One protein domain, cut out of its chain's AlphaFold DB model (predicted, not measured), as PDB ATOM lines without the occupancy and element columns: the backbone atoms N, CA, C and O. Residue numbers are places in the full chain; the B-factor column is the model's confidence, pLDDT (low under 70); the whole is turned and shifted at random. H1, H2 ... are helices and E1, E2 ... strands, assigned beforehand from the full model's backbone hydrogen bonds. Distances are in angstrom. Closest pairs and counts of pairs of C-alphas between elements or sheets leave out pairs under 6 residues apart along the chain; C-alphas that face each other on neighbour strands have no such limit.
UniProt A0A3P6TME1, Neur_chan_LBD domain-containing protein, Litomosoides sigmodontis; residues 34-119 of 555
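AT A GLANCE: This is residues 34 to 119 of the 555 residues of the protein "Neur_chan_LBD domain-containing protein" of Litomosoides sigmodontis (UniProt A0A3P6TME1). The model has two lobes in a row: a small three-stranded sheet of E1, E3 and E2 with the short helices H1, H4 and H5 around it, and a pair of steeply tilted helices, H2 and H3, at the other end. The short helix H6 lies between the two lobes and packs on H1 and H2. The printed part has 86 residues, with six named helices and three named strands in the order E1, H1, H2, H3, E2, H4, H5, E3, H6; the sheet runs E1, E3, E2 and is mixed, and the class is mostly helix. The whole is compact, with a radius of gyration of the C-alphas of 13.6 A, yet elongated, spanning 43 by 24 by 17 A.

IN THESE COORDINATES: Begin with the sheet: find C-alpha 34 at (-10.858, 52.546, -42.576), where E1, residues 34 to 36, begins. E3 is residues 109 to 112, 10.0 A long, and E2 is residues 86 to 88. Look near them for H1, residues 39 to 43, H4, residues 91 to 96, and H5, residues 103 to 106. H2, residues 53 to 65, is the longest helix: from C-alpha 53 at (7.093, 45.776, -34.505) it runs 18.7 A. H3, residues 73 to 80, is 10.9 A long. H6, residues 114 to 117, ends at C-alpha 117 at (2.598, 55.609, -39.910).

HOW THE PARTS SIT: Look first at E3, the inner strand. E1 is parallel to it at 8 degrees, with N 36 and O 111 2.8 A apart, within hydrogen-bond range. E2 is antiparallel to it at 151 degrees, with N 88 and O 110 at 2.8 A. H1 only grazes the sheet with residues 41 to 43, and H5 only grazes it with residues 103 to 106. H4 is close to H5 but not clearly touching, the closest C-alphas being those of Thr 91 and Leu 104, 6.8 A. H6 touches H1, closest at the C-alphas of Thr 39 and Val 117, 4.1 A. H2 touches H6 with its residues 54 to 58 alone, closest at the C-alphas of Gln 54 and Phe 114, 6.5 A. H2 touches H3 with residues 57 to 61 alone, closest at the C-alphas of Ala 57 and Leu 79, 5.5 A; they run opposite ways at a steep tilt of 69 degrees, only just short of about perpendicular. Every O i to N i+4 pair is within hydrogen-bond range in H1, H2, H3 and H4; H5 and H6 are too short for such a pair.

THE WHOLE: The two C-alphas farthest apart are those of Thr 70 and Lys 106, 43.1 A. The printed part has no cut, and no link is long. The mean pLDDT of the printed part is 80.3, and residue 68 alone is under 70.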
ATOM      1  N   LEU A  34     -11.690  51.588 -43.323       84.19
ATOM      2  CA  LEU A  34     -10.858  52.546 -42.576       84.19
ATOM      3  C   LEU A  34      -9.463  52.628 -43.202       84.19
ATOM      4  O   LEU A  34      -8.828  51.599 -43.405       84.19
ATOM      5  N   TRP A  35      -8.953  53.839 -43.432       85.44
ATOM      6  CA  TRP A  35      -7.623  54.072 -44.003       85.44
ATOM      7  C   TRP A  35      -6.728  54.858 -43.036       85.44
ATOM      8  O   TRP A  35      -7.005  56.016 -42.735       85.44
ATOM      9  N   ILE A  36      -5.628  54.244 -42.592       85.19
ATOM     10  CA  ILE A  36      -4.632  54.819 -41.679       85.19
ATOM     11  C   ILE A  36      -3.334  55.051 -42.455       85.19
ATOM     12  O   ILE A  36      -2.583  54.120 -42.759       85.19
ATOM     13  N   ASN A  37      -3.078  56.312 -42.802       83.00
ATOM     14  CA  ASN A  37      -2.009  56.709 -43.718       83.00
ATOM     15  C   ASN A  37      -0.983  57.666 -43.100       83.00
ATOM     16  O   ASN A  37      -0.045  58.051 -43.798       83.00
ATOM     17  N   THR A  38      -1.139  58.063 -41.840       80.44
ATOM     18  CA  THR A  38      -0.218  58.958 -41.124       80.44
ATOM     19  C   THR A  38      -0.101  58.558 -39.655       80.44
ATOM     20  O   THR A  38      -0.972  57.873 -39.125       80.44
ATOM     21  N   THR A  39       0.973  58.997 -38.992       78.50
ATOM     22  CA  THR A  39       1.238  58.726 -37.567       78.50
ATOM     23  C   THR A  39       0.092  59.216 -36.673       78.50
ATOM     24  O   THR A  39      -0.450  58.440 -35.897       78.50
ATOM     25  N   TYR A  40      -0.388  60.446 -36.885       73.69
ATOM     26  CA  TYR A  40      -1.490  61.013 -36.097       73.69
ATOM     27  C   TYR A  40      -2.832  60.298 -36.325       73.69
ATOM     28  O   TYR A  40      -3.585  60.116 -35.382       73.69
ATOM     29  N   GLN A  41      -3.123  59.816 -37.543       78.81
ATOM     30  CA  GLN A  41      -4.333  59.016 -37.792       78.81
ATOM     31  C   GLN A  41      -4.302  57.685 -37.041       78.81
ATOM     32  O   GLN A  41      -5.352  57.150 -36.703       78.81
ATOM     33  N   ALA A  42      -3.111  57.125 -36.822       79.19
ATOM     34  CA  ALA A  42      -2.953  55.922 -36.023       79.19
ATOM     35  C   ALA A  42      -3.160  56.239 -34.530       79.19
ATOM     36  O   ALA A  42      -3.890  55.520 -33.851       79.19
ATOM     37  N   GLU A  43      -2.598  57.347 -34.046       76.06
ATOM     38  CA  GLU A  43      -2.729  57.813 -32.657       76.06
ATOM     39  C   GLU A  43      -4.162  58.225 -32.285       76.06
ATOM     40  O   GLU A  43      -4.647  57.828 -31.230       76.06
ATOM     41  N   ASP A  44      -4.880  58.924 -33.173       74.12
ATOM     42  CA  ASP A  44      -6.298  59.290 -33.003       74.12
ATOM     43  C   ASP A  44      -7.201  58.040 -32.899       74.12
ATOM     44  O   ASP A  44      -8.308  58.079 -32.363       74.12
ATOM     45  N   VAL A  45      -6.711  56.906 -33.407       76.12
ATOM     46  CA  VAL A  45      -7.340  55.580 -33.354       76.12
ATOM     47  C   VAL A  45      -6.688  54.714 -32.251       76.12
ATOM     48  O   VAL A  45      -6.812  53.490 -32.212       76.12
ATOM     49  N   GLY A  46      -5.973  55.337 -31.310       75.38
ATOM     50  CA  GLY A  46      -5.397  54.701 -30.124       75.38
ATOM     51  C   GLY A  46      -4.237  53.737 -30.400       75.38
ATOM     52  O   GLY A  46      -3.925  52.897 -29.552       75.38
ATOM     53  N   ILE A  47      -3.602  53.808 -31.571       81.81
ATOM     54  CA  ILE A  47      -2.451  52.973 -31.926       81.81
ATOM     55  C   ILE A  47      -1.169  53.675 -31.474       81.81
ATOM     56  O   ILE A  47      -0.811  54.739 -31.973       81.81
ATOM     57  N   ARG A  48      -0.435  53.043 -30.554       79.19
ATOM     58  CA  ARG A  48       0.885  53.517 -30.111       79.19
ATOM     59  C   ARG A  48       1.953  53.094 -31.117       79.19
ATOM     60  O   ARG A  48       2.407  51.951 -31.082       79.19
ATOM     61  N   CYS A  49       2.341  54.009 -32.004       78.12
ATOM     62  CA  CYS A  49       3.264  53.729 -33.109       78.12
ATOM     63  C   CYS A  49       4.650  53.243 -32.647       78.12
ATOM     64  O   CYS A  49       5.271  52.442 -33.337       78.12
ATOM     65  N   GLU A  50       5.099  53.660 -31.463       73.88
ATOM     66  CA  GLU A  50       6.379  53.257 -30.856       73.88
ATOM     67  C   GLU A  50       6.438  51.780 -30.451       73.88
ATOM     68  O   GLU A  50       7.518  51.224 -30.315       73.88
ATOM     69  N   LYS A  51       5.282  51.137 -30.251       77.31
ATOM     70  CA  LYS A  51       5.192  49.726 -29.835       77.31
ATOM     71  C   LYS A  51       4.877  48.787 -30.999       77.31
ATOM     72  O   LYS A  51       4.586  47.613 -30.778       77.31
ATOM     73  N   LEU A  52       4.853  49.302 -32.230       83.25
ATOM     74  CA  LEU A  52       4.565  48.497 -33.408       83.25
ATOM     75  C   LEU A  52       5.855  47.827 -33.907       83.25
ATOM     76  O   LEU A  52       6.756  48.540 -34.348       83.25
ATOM     77  N   PRO A  53       5.906  46.485 -34.007       81.38
ATOM     78  CA  PRO A  53       7.093  45.776 -34.505       81.38
ATOM     79  C   PRO A  53       7.436  46.155 -35.957       81.38
ATOM     80  O   PRO A  53       8.582  46.101 -36.394       81.38
ATOM     81  N   GLN A  54       6.435  46.596 -36.725       84.38
ATOM     82  CA  GLN A  54       6.638  47.121 -38.075       84.38
ATOM     83  C   GLN A  54       7.374  48.468 -38.077       84.38
ATOM     84  O   GLN A  54       8.109  48.747 -39.023       84.38
ATOM     85  N   CYS A  55       7.211  49.295 -37.041       84.00
ATOM     86  CA  CYS A  55       7.930  50.561 -36.927       84.00
ATOM     87  C   CYS A  55       9.394  50.362 -36.553       84.00
ATOM     88  O   CYS A  55      10.237  51.059 -37.113       84.00
ATOM     89  N   ASP A  56       9.717  49.347 -35.752       84.69
ATOM     90  CA  ASP A  56      11.108  48.950 -35.505       84.69
ATOM     91  C   ASP A  56      11.799  48.518 -36.805       84.69
ATOM     92  O   ASP A  56      12.901  48.976 -37.117       84.69
ATOM     93  N   ALA A  57      11.106  47.739 -37.644       83.38
ATOM     94  CA  ALA A  57      11.618  47.331 -38.953       83.38
ATOM     95  C   ALA A  57      11.802  48.485 -39.939       83.38
ATOM     96  O   ALA A  57      12.789  48.521 -40.682       83.38
ATOM     97  N   TRP A  58      10.892  49.460 -39.945       86.19
ATOM     98  CA  TRP A  58      11.041  50.662 -40.766       86.19
ATOM     99  C   TRP A  58      12.165  51.579 -40.268       86.19
ATOM    100  O   TRP A  58      12.942  52.073 -41.087       86.19
ATOM    101  N   ASN A  59      12.315  51.732 -38.953       83.38
ATOM    102  CA  ASN A  59      13.374  52.527 -38.337       83.38
ATOM    103  C   ASN A  59      14.764  51.947 -38.617       83.38
ATOM    104  O   ASN A  59      15.664  52.683 -39.027       83.38
ATOM    105  N   SER A  60      14.937  50.632 -38.468       80.75
ATOM    106  CA  SER A  60      16.190  49.948 -38.809       80.75
ATOM    107  C   SER A  60      16.508  50.056 -40.301       80.75
ATOM    108  O   SER A  60      17.647  50.343 -40.667       80.75
ATOM    109  N   TRP A  61      15.503  49.946 -41.180       82.94
ATOM    110  CA  TRP A  61      15.697  50.145 -42.620       82.94
ATOM    111  C   TRP A  61      16.183  51.559 -42.960       82.94
ATOM    112  O   TRP A  61      17.121  51.711 -43.742       82.94
ATOM    113  N   TRP A  62      15.588  52.599 -42.365       83.31
ATOM    114  CA  TRP A  62      16.028  53.980 -42.586       83.31
ATOM    115  C   TRP A  62      17.450  54.229 -42.080       83.31
ATOM    116  O   TRP A  62      18.213  54.916 -42.756       83.31
ATOM    117  N   LYS A  63      17.837  53.630 -40.945       81.44
ATOM    118  CA  LYS A  63      19.209  53.713 -40.417       81.44
ATOM    119  C   LYS A  63      20.236  53.064 -41.352       81.44
ATOM    120  O   LYS A  63      21.289  53.656 -41.577       81.44
ATOM    121  N   VAL A  64      19.912  51.908 -41.940       81.75
ATOM    122  CA  VAL A  64      20.767  51.234 -42.937       81.75
ATOM    123  C   VAL A  64      20.882  52.065 -44.222       81.75
ATOM    124  O   VAL A  64      21.973  52.222 -44.754       81.75
ATOM    125  N   GLN A  65      19.782  52.657 -44.705       79.62
ATOM    126  CA  GLN A  65      19.797  53.514 -45.904       79.62
ATOM    127  C   GLN A  65      20.576  54.820 -45.713       79.62
ATOM    128  O   GLN A  65      21.169  55.320 -46.663       79.62
ATOM    129  N   ALA A  66      20.582  55.371 -44.498       77.44
ATOM    130  CA  ALA A  66      21.349  56.566 -44.164       77.44
ATOM    131  C   ALA A  66      22.859  56.301 -43.996       77.44
ATOM    132  O   ALA A  66      23.608  57.247 -43.784       77.44
ATOM    133  N   GLY A  67      23.308  55.038 -44.075       71.81
ATOM    134  CA  GLY A  67      24.709  54.653 -43.874       71.81
ATOM    135  C   GLY A  67      25.154  54.632 -42.407       71.81
ATOM    136  O   GLY A  67      26.343  54.520 -42.135       71.81
ATOM    137  N   ASN A  68      24.217  54.726 -41.456       66.00
ATOM    138  CA  ASN A  68      24.531  54.893 -40.035       66.00
ATOM    139  C   ASN A  68      24.810  53.573 -39.292       66.00
ATOM    140  O   ASN A  68      25.272  53.619 -38.156       66.00
ATOM    141  N   VAL A  69      24.483  52.408 -39.868       71.56
ATOM    142  CA  VAL A  69      24.596  51.097 -39.196       71.56
ATOM    143  C   VAL A  69      24.935  49.995 -40.207       71.56
ATOM    144  O   VAL A  69      24.285  49.894 -41.247       71.56
ATOM    145  N   THR A  70      25.908  49.134 -39.885       71.75
ATOM    146  CA  THR A  70      26.203  47.897 -40.632       71.75
ATOM    147  C   THR A  70      25.190  46.800 -40.274       71.75
ATOM    148  O   THR A  70      24.998  46.536 -39.087       71.75
ATOM    149  N   PRO A  71      24.532  46.150 -41.251       72.38
ATOM    150  CA  PRO A  71      23.466  45.192 -40.962       72.38
ATOM    151  C   PRO A  71      24.014  43.906 -40.320       72.38
ATOM    152  O   PRO A  71      24.820  43.200 -40.920       72.38
ATOM    153  N   THR A  72      23.546  43.590 -39.110       77.31
ATOM    154  CA  THR A  72      23.748  42.292 -38.438       77.31
ATOM    155  C   THR A  72      22.693  41.272 -38.889       77.31
ATOM    156  O   THR A  72      21.659  41.659 -39.435       77.31
ATOM    157  N   VAL A  73      22.910  39.972 -38.640       77.19
ATOM    158  CA  VAL A  73      21.970  38.888 -39.020       77.19
ATOM    159  C   VAL A  73      20.566  39.124 -38.442       77.19
ATOM    160  O   VAL A  73      19.580  39.053 -39.167       77.19
ATOM    161  N   GLU A  74      20.477  39.557 -37.183       75.06
ATOM    162  CA  GLU A  74      19.210  39.915 -36.526       75.06
ATOM    163  C   GLU A  74      18.507  41.107 -37.197       75.06
ATOM    164  O   GLU A  74      17.281  41.144 -37.319       75.06
ATOM    165  N   THR A  75      19.282  42.082 -37.687       71.06
ATOM    166  CA  THR A  75      18.734  43.225 -38.431       71.06
ATOM    167  C   THR A  75      18.159  42.764 -39.768       71.06
ATOM    168  O   THR A  75      17.112  43.251 -40.186       71.06
ATOM    169  N   ILE A  76      18.810  41.809 -40.436       75.19
ATOM    170  CA  ILE A  76      18.354  41.251 -41.714       75.19
ATOM    171  C   ILE A  76      17.034  40.492 -41.526       75.19
ATOM    172  O   ILE A  76      16.085  40.755 -42.267       75.19
ATOM    173  N   ASP A  77      16.923  39.649 -40.499       77.88
ATOM    174  CA  ASP A  77      15.685  38.918 -40.191       77.88
ATOM    175  C   ASP A  77      14.521  39.861 -39.869       77.88
ATOM    176  O   ASP A  77      13.402  39.705 -40.368       77.88
ATOM    177  N   LEU A  78      14.791  40.919 -39.106       79.81
ATOM    178  CA  LEU A  78      13.798  41.933 -38.775       79.81
ATOM    179  C   LEU A  78      13.350  42.723 -40.023       79.81
ATOM    180  O   LEU A  78      12.158  43.003 -40.189       79.81
ATOM    181  N   LEU A  79      14.259  42.999 -40.965       77.25
ATOM    182  CA  LEU A  79      13.940  43.630 -42.252       77.25
ATOM    183  C   LEU A  79      13.078  42.742 -43.167       77.25
ATOM    184  O   LEU A  79      12.259  43.284 -43.918       77.25
ATOM    185  N   LEU A  80      13.205  41.411 -43.091       75.75
ATOM    186  CA  LEU A  80      12.373  40.467 -43.857       75.75
ATOM    187  C   LEU A  80      10.893  40.519 -43.439       75.75
ATOM    188  O   LEU A  80      10.000  40.294 -44.259       75.75
ATOM    189  N   THR A  81      10.607  40.886 -42.187       74.44
ATOM    190  CA  THR A  81       9.229  41.003 -41.671       74.44
ATOM    191  C   THR A  81       8.522  42.311 -42.061       74.44
ATOM    192  O   THR A  81       7.314  42.460 -41.831       74.44
ATOM    193  N   ARG A  82       9.244  43.257 -42.678       81.31
ATOM    194  CA  ARG A  82       8.756  44.602 -43.008       81.31
ATOM    195  C   ARG A  82       7.664  44.575 -44.080       81.31
ATOM    196  O   ARG A  82       7.866  44.103 -45.201       81.31
ATOM    197  N   LYS A  83       6.523  45.199 -43.790       83.00
ATOM    198  CA  LYS A  83       5.438  45.453 -44.752       83.00
ATOM    199  C   LYS A  83       5.211  46.954 -44.918       83.00
ATOM    200  O   LYS A  83       5.242  47.716 -43.959       83.00
ATOM    201  N   ALA A  84       4.987  47.399 -46.155       80.50
ATOM    202  CA  ALA A  84       4.742  48.813 -46.450       80.50
ATOM    203  C   ALA A  84       3.278  49.212 -46.224       80.50
ATOM    204  O   ALA A  84       3.008  50.252 -45.627       80.50
ATOM    205  N   GLN A  85       2.347  48.380 -46.684       85.12
ATOM    206  CA  GLN A  85       0.910  48.585 -46.552       85.12
ATOM    207  C   GLN A  85       0.211  47.230 -46.477       85.12
ATOM    208  O   GLN A  85       0.618  46.289 -47.160       85.12
ATOM    209  N   ILE A  86      -0.831  47.134 -45.655       87.56
ATOM    210  CA  ILE A  86      -1.643  45.926 -45.525       87.56
ATOM    211  C   ILE A  86      -3.122  46.284 -45.370       87.56
ATOM    212  O   ILE A  86      -3.458  47.337 -44.826       87.56
ATOM    213  N   ALA A  87      -3.988  45.408 -45.873       87.31
ATOM    214  CA  ALA A  87      -5.426  45.432 -45.639       87.31
ATOM    215  C   ALA A  87      -5.778  44.276 -44.700       87.31
ATOM    216  O   ALA A  87      -5.371  43.139 -44.942       87.31
ATOM    217  N   LEU A  88      -6.492  44.576 -43.622       85.75
ATOM    218  CA  LEU A  88      -6.815  43.639 -42.555       85.75
ATOM    219  C   LEU A  88      -8.331  43.495 -42.482       85.75
ATOM    220  O   LEU A  88      -9.045  44.486 -42.330       85.75
ATOM    221  N   ASN A  89      -8.807  42.259 -42.603       84.81
ATOM    222  CA  ASN A  89     -10.233  41.919 -42.600       84.81
ATOM    223  C   ASN A  89     -10.598  40.887 -41.516       84.81
ATOM    224  O   ASN A  89     -11.763  40.533 -41.375       84.81
ATOM    225  N   SER A  90      -9.615  40.419 -40.738       85.75
ATOM    226  CA  SER A  90      -9.807  39.449 -39.656       85.75
ATOM    227  C   SER A  90      -9.182  39.929 -38.345       85.75
ATOM    228  O   SER A  90      -8.096  40.515 -38.313       85.75
ATOM    229  N   THR A  91      -9.854  39.644 -37.229       80.75
ATOM    230  CA  THR A  91      -9.407  40.003 -35.874       80.75
ATOM    231  C   THR A  91      -8.110  39.293 -35.476       80.75
ATOM    232  O   THR A  91      -7.317  39.848 -34.713       80.75
ATOM    233  N   GLN A  92      -7.844  38.110 -36.039       82.62
ATOM    234  CA  GLN A  92      -6.574  37.393 -35.881       82.62
ATOM    235  C   GLN A  92      -5.424  38.114 -36.599       82.62
ATOM    236  O   GLN A  92      -4.310  38.188 -36.080       82.62
ATOM    237  N   GLN A  93      -5.698  38.706 -37.767       82.25
ATOM    238  CA  GLN A  93      -4.707  39.490 -38.502       82.25
ATOM    239  C   GLN A  93      -4.384  40.795 -37.766       82.25
ATOM    240  O   GLN A  93      -3.214  41.134 -37.642       82.25
ATOM    241  N   LEU A  94      -5.385  41.491 -37.207       80.69
ATOM    242  CA  LEU A  94      -5.145  42.674 -36.366       80.69
ATOM    243  C   LEU A  94      -4.235  42.354 -35.170       80.69
ATOM    244  O   LEU A  94      -3.282  43.088 -34.919       80.69
ATOM    245  N   ALA A  95      -4.484  41.233 -34.481       81.75
ATOM    246  CA  ALA A  95      -3.677  40.807 -33.338       81.75
ATOM    247  C   ALA A  95      -2.214  40.517 -33.724       81.75
ATOM    248  O   ALA A  95      -1.305  40.932 -33.008       81.75
ATOM    249  N   LYS A  96      -1.978  39.893 -34.887       82.31
ATOM    250  CA  LYS A  96      -0.628  39.619 -35.415       82.31
ATOM    251  C   LYS A  96       0.204  40.890 -35.634       82.31
ATOM    252  O   LYS A  96       1.424  40.842 -35.535       82.31
ATOM    253  N   PHE A  97      -0.445  42.018 -35.924       80.31
ATOM    254  CA  PHE A  97       0.211  43.310 -36.148       80.31
ATOM    255  C   PHE A  97       0.113  44.269 -34.950       80.31
ATOM    256  O   PHE A  97       0.451  45.442 -35.093       80.31
ATOM    257  N   GLY A  98      -0.339  43.796 -33.781       76.31
ATOM    258  CA  GLY A  98      -0.441  44.614 -32.568       76.31
ATOM    259  C   GLY A  98      -1.519  45.703 -32.631       76.31
ATOM    260  O   GLY A  98      -1.425  46.702 -31.922       76.31
ATOM    261  N   LEU A  99      -2.532  45.536 -33.489       83.62
ATOM    262  CA  LEU A  99      -3.607  46.507 -33.689       83.62
ATOM    263  C   LEU A  99      -4.844  46.171 -32.840       83.62
ATOM    264  O   LEU A  99      -5.154  44.994 -32.620       83.62
ATOM    265  N   PRO A 100      -5.590  47.188 -32.375       83.50
ATOM    266  CA  PRO A 100      -6.716  46.961 -31.489       83.50
ATOM    267  C   PRO A 100      -7.898  46.286 -32.202       83.50
ATOM    268  O   PRO A 100      -8.317  46.681 -33.290       83.50
ATOM    269  N   LYS A 101      -8.484  45.272 -31.551       81.88
ATOM    270  CA  LYS A 101      -9.551  44.425 -32.122       81.88
ATOM    271  C   LYS A 101     -10.861  45.177 -32.400       81.88
ATOM    272  O   LYS A 101     -11.619  44.759 -33.270       81.88
ATOM    273  N   TYR A 102     -11.113  46.291 -31.706       81.00
ATOM    274  CA  TYR A 102     -12.349  47.073 -31.845       81.00
ATOM    275  C   TYR A 102     -12.492  47.760 -33.216       81.00
ATOM    276  O   TYR A 102     -13.587  48.182 -33.580       81.00
ATOM    277  N   LEU A 103     -11.421  47.842 -34.015       79.19
ATOM    278  CA  LEU A 103     -11.473  48.457 -35.345       79.19
ATOM    279  C   LEU A 103     -12.361  47.679 -36.319       79.19
ATOM    280  O   LEU A 103     -13.098  48.297 -37.082       79.19
ATOM    281  N   LEU A 104     -12.377  46.345 -36.238       78.94
ATOM    282  CA  LEU A 104     -13.266  45.518 -37.066       78.94
ATOM    283  C   LEU A 104     -14.704  45.426 -36.528       78.94
ATOM    284  O   LEU A 104     -15.573  44.897 -37.211       78.94
ATOM    285  N   ALA A 105     -14.979  45.971 -35.337       74.06
ATOM    286  CA  ALA A 105     -16.350  46.153 -34.853       74.06
ATOM    287  C   ALA A 105     -17.022  47.393 -35.473       74.06
ATOM    288  O   ALA A 105     -18.245  47.478 -35.518       74.06
ATOM    289  N   LYS A 106     -16.219  48.355 -35.955       72.25
ATOM    290  CA  LYS A 106     -16.682  49.625 -36.539       72.25
ATOM    291  C   LYS A 106     -16.491  49.699 -38.061       72.25
ATOM    292  O   LYS A 106     -17.232  50.417 -38.727       72.25
ATOM    293  N   TYR A 107     -15.530  48.957 -38.613       81.81
ATOM    294  CA  TYR A 107     -15.167  48.988 -40.033       81.81
ATOM    295  C   TYR A 107     -15.047  47.573 -40.607       81.81
ATOM    296  O   TYR A 107     -14.553  46.676 -39.934       81.81
ATOM    297  N   LYS A 108     -15.460  47.366 -41.865       80.12
ATOM    298  CA  LYS A 108     -15.404  46.042 -42.521       80.12
ATOM    299  C   LYS A 108     -13.976  45.645 -42.930       80.12
ATOM    300  O   LYS A 108     -13.640  44.465 -42.892       80.12
ATOM    301  N   ILE A 109     -13.135  46.614 -43.307       83.00
ATOM    302  CA  ILE A 109     -11.717  46.416 -43.655       83.00
ATOM    303  C   ILE A 109     -10.891  47.584 -43.100       83.00
ATOM    304  O   ILE A 109     -11.319  48.737 -43.165       83.00
ATOM    305  N   VAL A 110      -9.699  47.299 -42.571       85.56
ATOM    306  CA  VAL A 110      -8.739  48.308 -42.096       85.56
ATOM    307  C   VAL A 110      -7.487  48.281 -42.965       85.56
ATOM    308  O   VAL A 110      -6.752  47.297 -42.987       85.56
ATOM    309  N   HIS A 111      -7.215  49.379 -43.658       89.44
ATOM    310  CA  HIS A 111      -5.994  49.608 -44.418       89.44
ATOM    311  C   HIS A 111      -5.012  50.413 -43.569       89.44
ATOM    312  O   HIS A 111      -5.330  51.520 -43.139       89.44
ATOM    313  N   ILE A 112      -3.801  49.895 -43.358       88.62
ATOM    314  CA  ILE A 112      -2.734  50.607 -42.644       88.62
ATOM    315  C   ILE A 112      -1.462  50.661 -43.488       88.62
ATOM    316  O   ILE A 112      -1.005  49.655 -44.035       88.62
ATOM    317  N   ASN A 113      -0.888  51.858 -43.609       88.50
ATOM    318  CA  ASN A 113       0.374  52.092 -44.302       88.50
ATOM    319  C   ASN A 113       1.507  52.282 -43.283       88.50
ATOM    320  O   ASN A 113       1.800  53.408 -42.883       88.50
ATOM    321  N   PHE A 114       2.156  51.189 -42.870       86.00
ATOM    322  CA  PHE A 114       3.240  51.223 -41.879       86.00
ATOM    323  C   PHE A 114       4.409  52.119 -42.305       86.00
ATOM    324  O   PHE A 114       4.954  52.827 -41.467       86.00
ATOM    325  N   LYS A 115       4.736  52.204 -43.605       83.75
ATOM    326  CA  LYS A 115       5.798  53.110 -44.085       83.75
ATOM    327  C   LYS A 115       5.524  54.567 -43.704       83.75
ATOM    328  O   LYS A 115       6.446  55.301 -43.360       83.75
ATOM    329  N   LYS A 116       4.266  55.006 -43.812       82.31
ATOM    330  CA  LYS A 116       3.875  56.373 -43.458       82.31
ATOM    331  C   LYS A 116       3.586  56.521 -41.966       82.31
ATOM    332  O   LYS A 116       4.005  57.500 -41.367       82.31
ATOM    333  N   VAL A 117       2.911  55.559 -41.347       84.38
ATOM    334  CA  VAL A 117       2.598  55.609 -39.910       84.38
ATOM    335  C   VAL A 117       3.877  55.681 -39.072       84.38
ATOM    336  O   VAL A 117       3.969  56.514 -38.177       84.38
ATOM    337  N   CYS A 118       4.910  54.921 -39.433       84.56
ATOM    338  CA  CYS A 118       6.182  54.899 -38.710       84.56
ATOM    339  C   CYS A 118       7.111  56.084 -39.045       84.56
ATOM    340  O   CYS A 118       8.135  56.254 -38.397       84.56
ATOM    341  N   GLY A 119       6.770  56.928 -40.031       75.31
ATOM    342  CA  GLY A 119       7.617  58.029 -40.522       75.31
ATOM    343  C   GLY A 119       7.710  59.263 -39.612       75.31
ATOM    344  O   GLY A 119       8.294  60.261 -40.021       75.31
TER     345      GLY A 119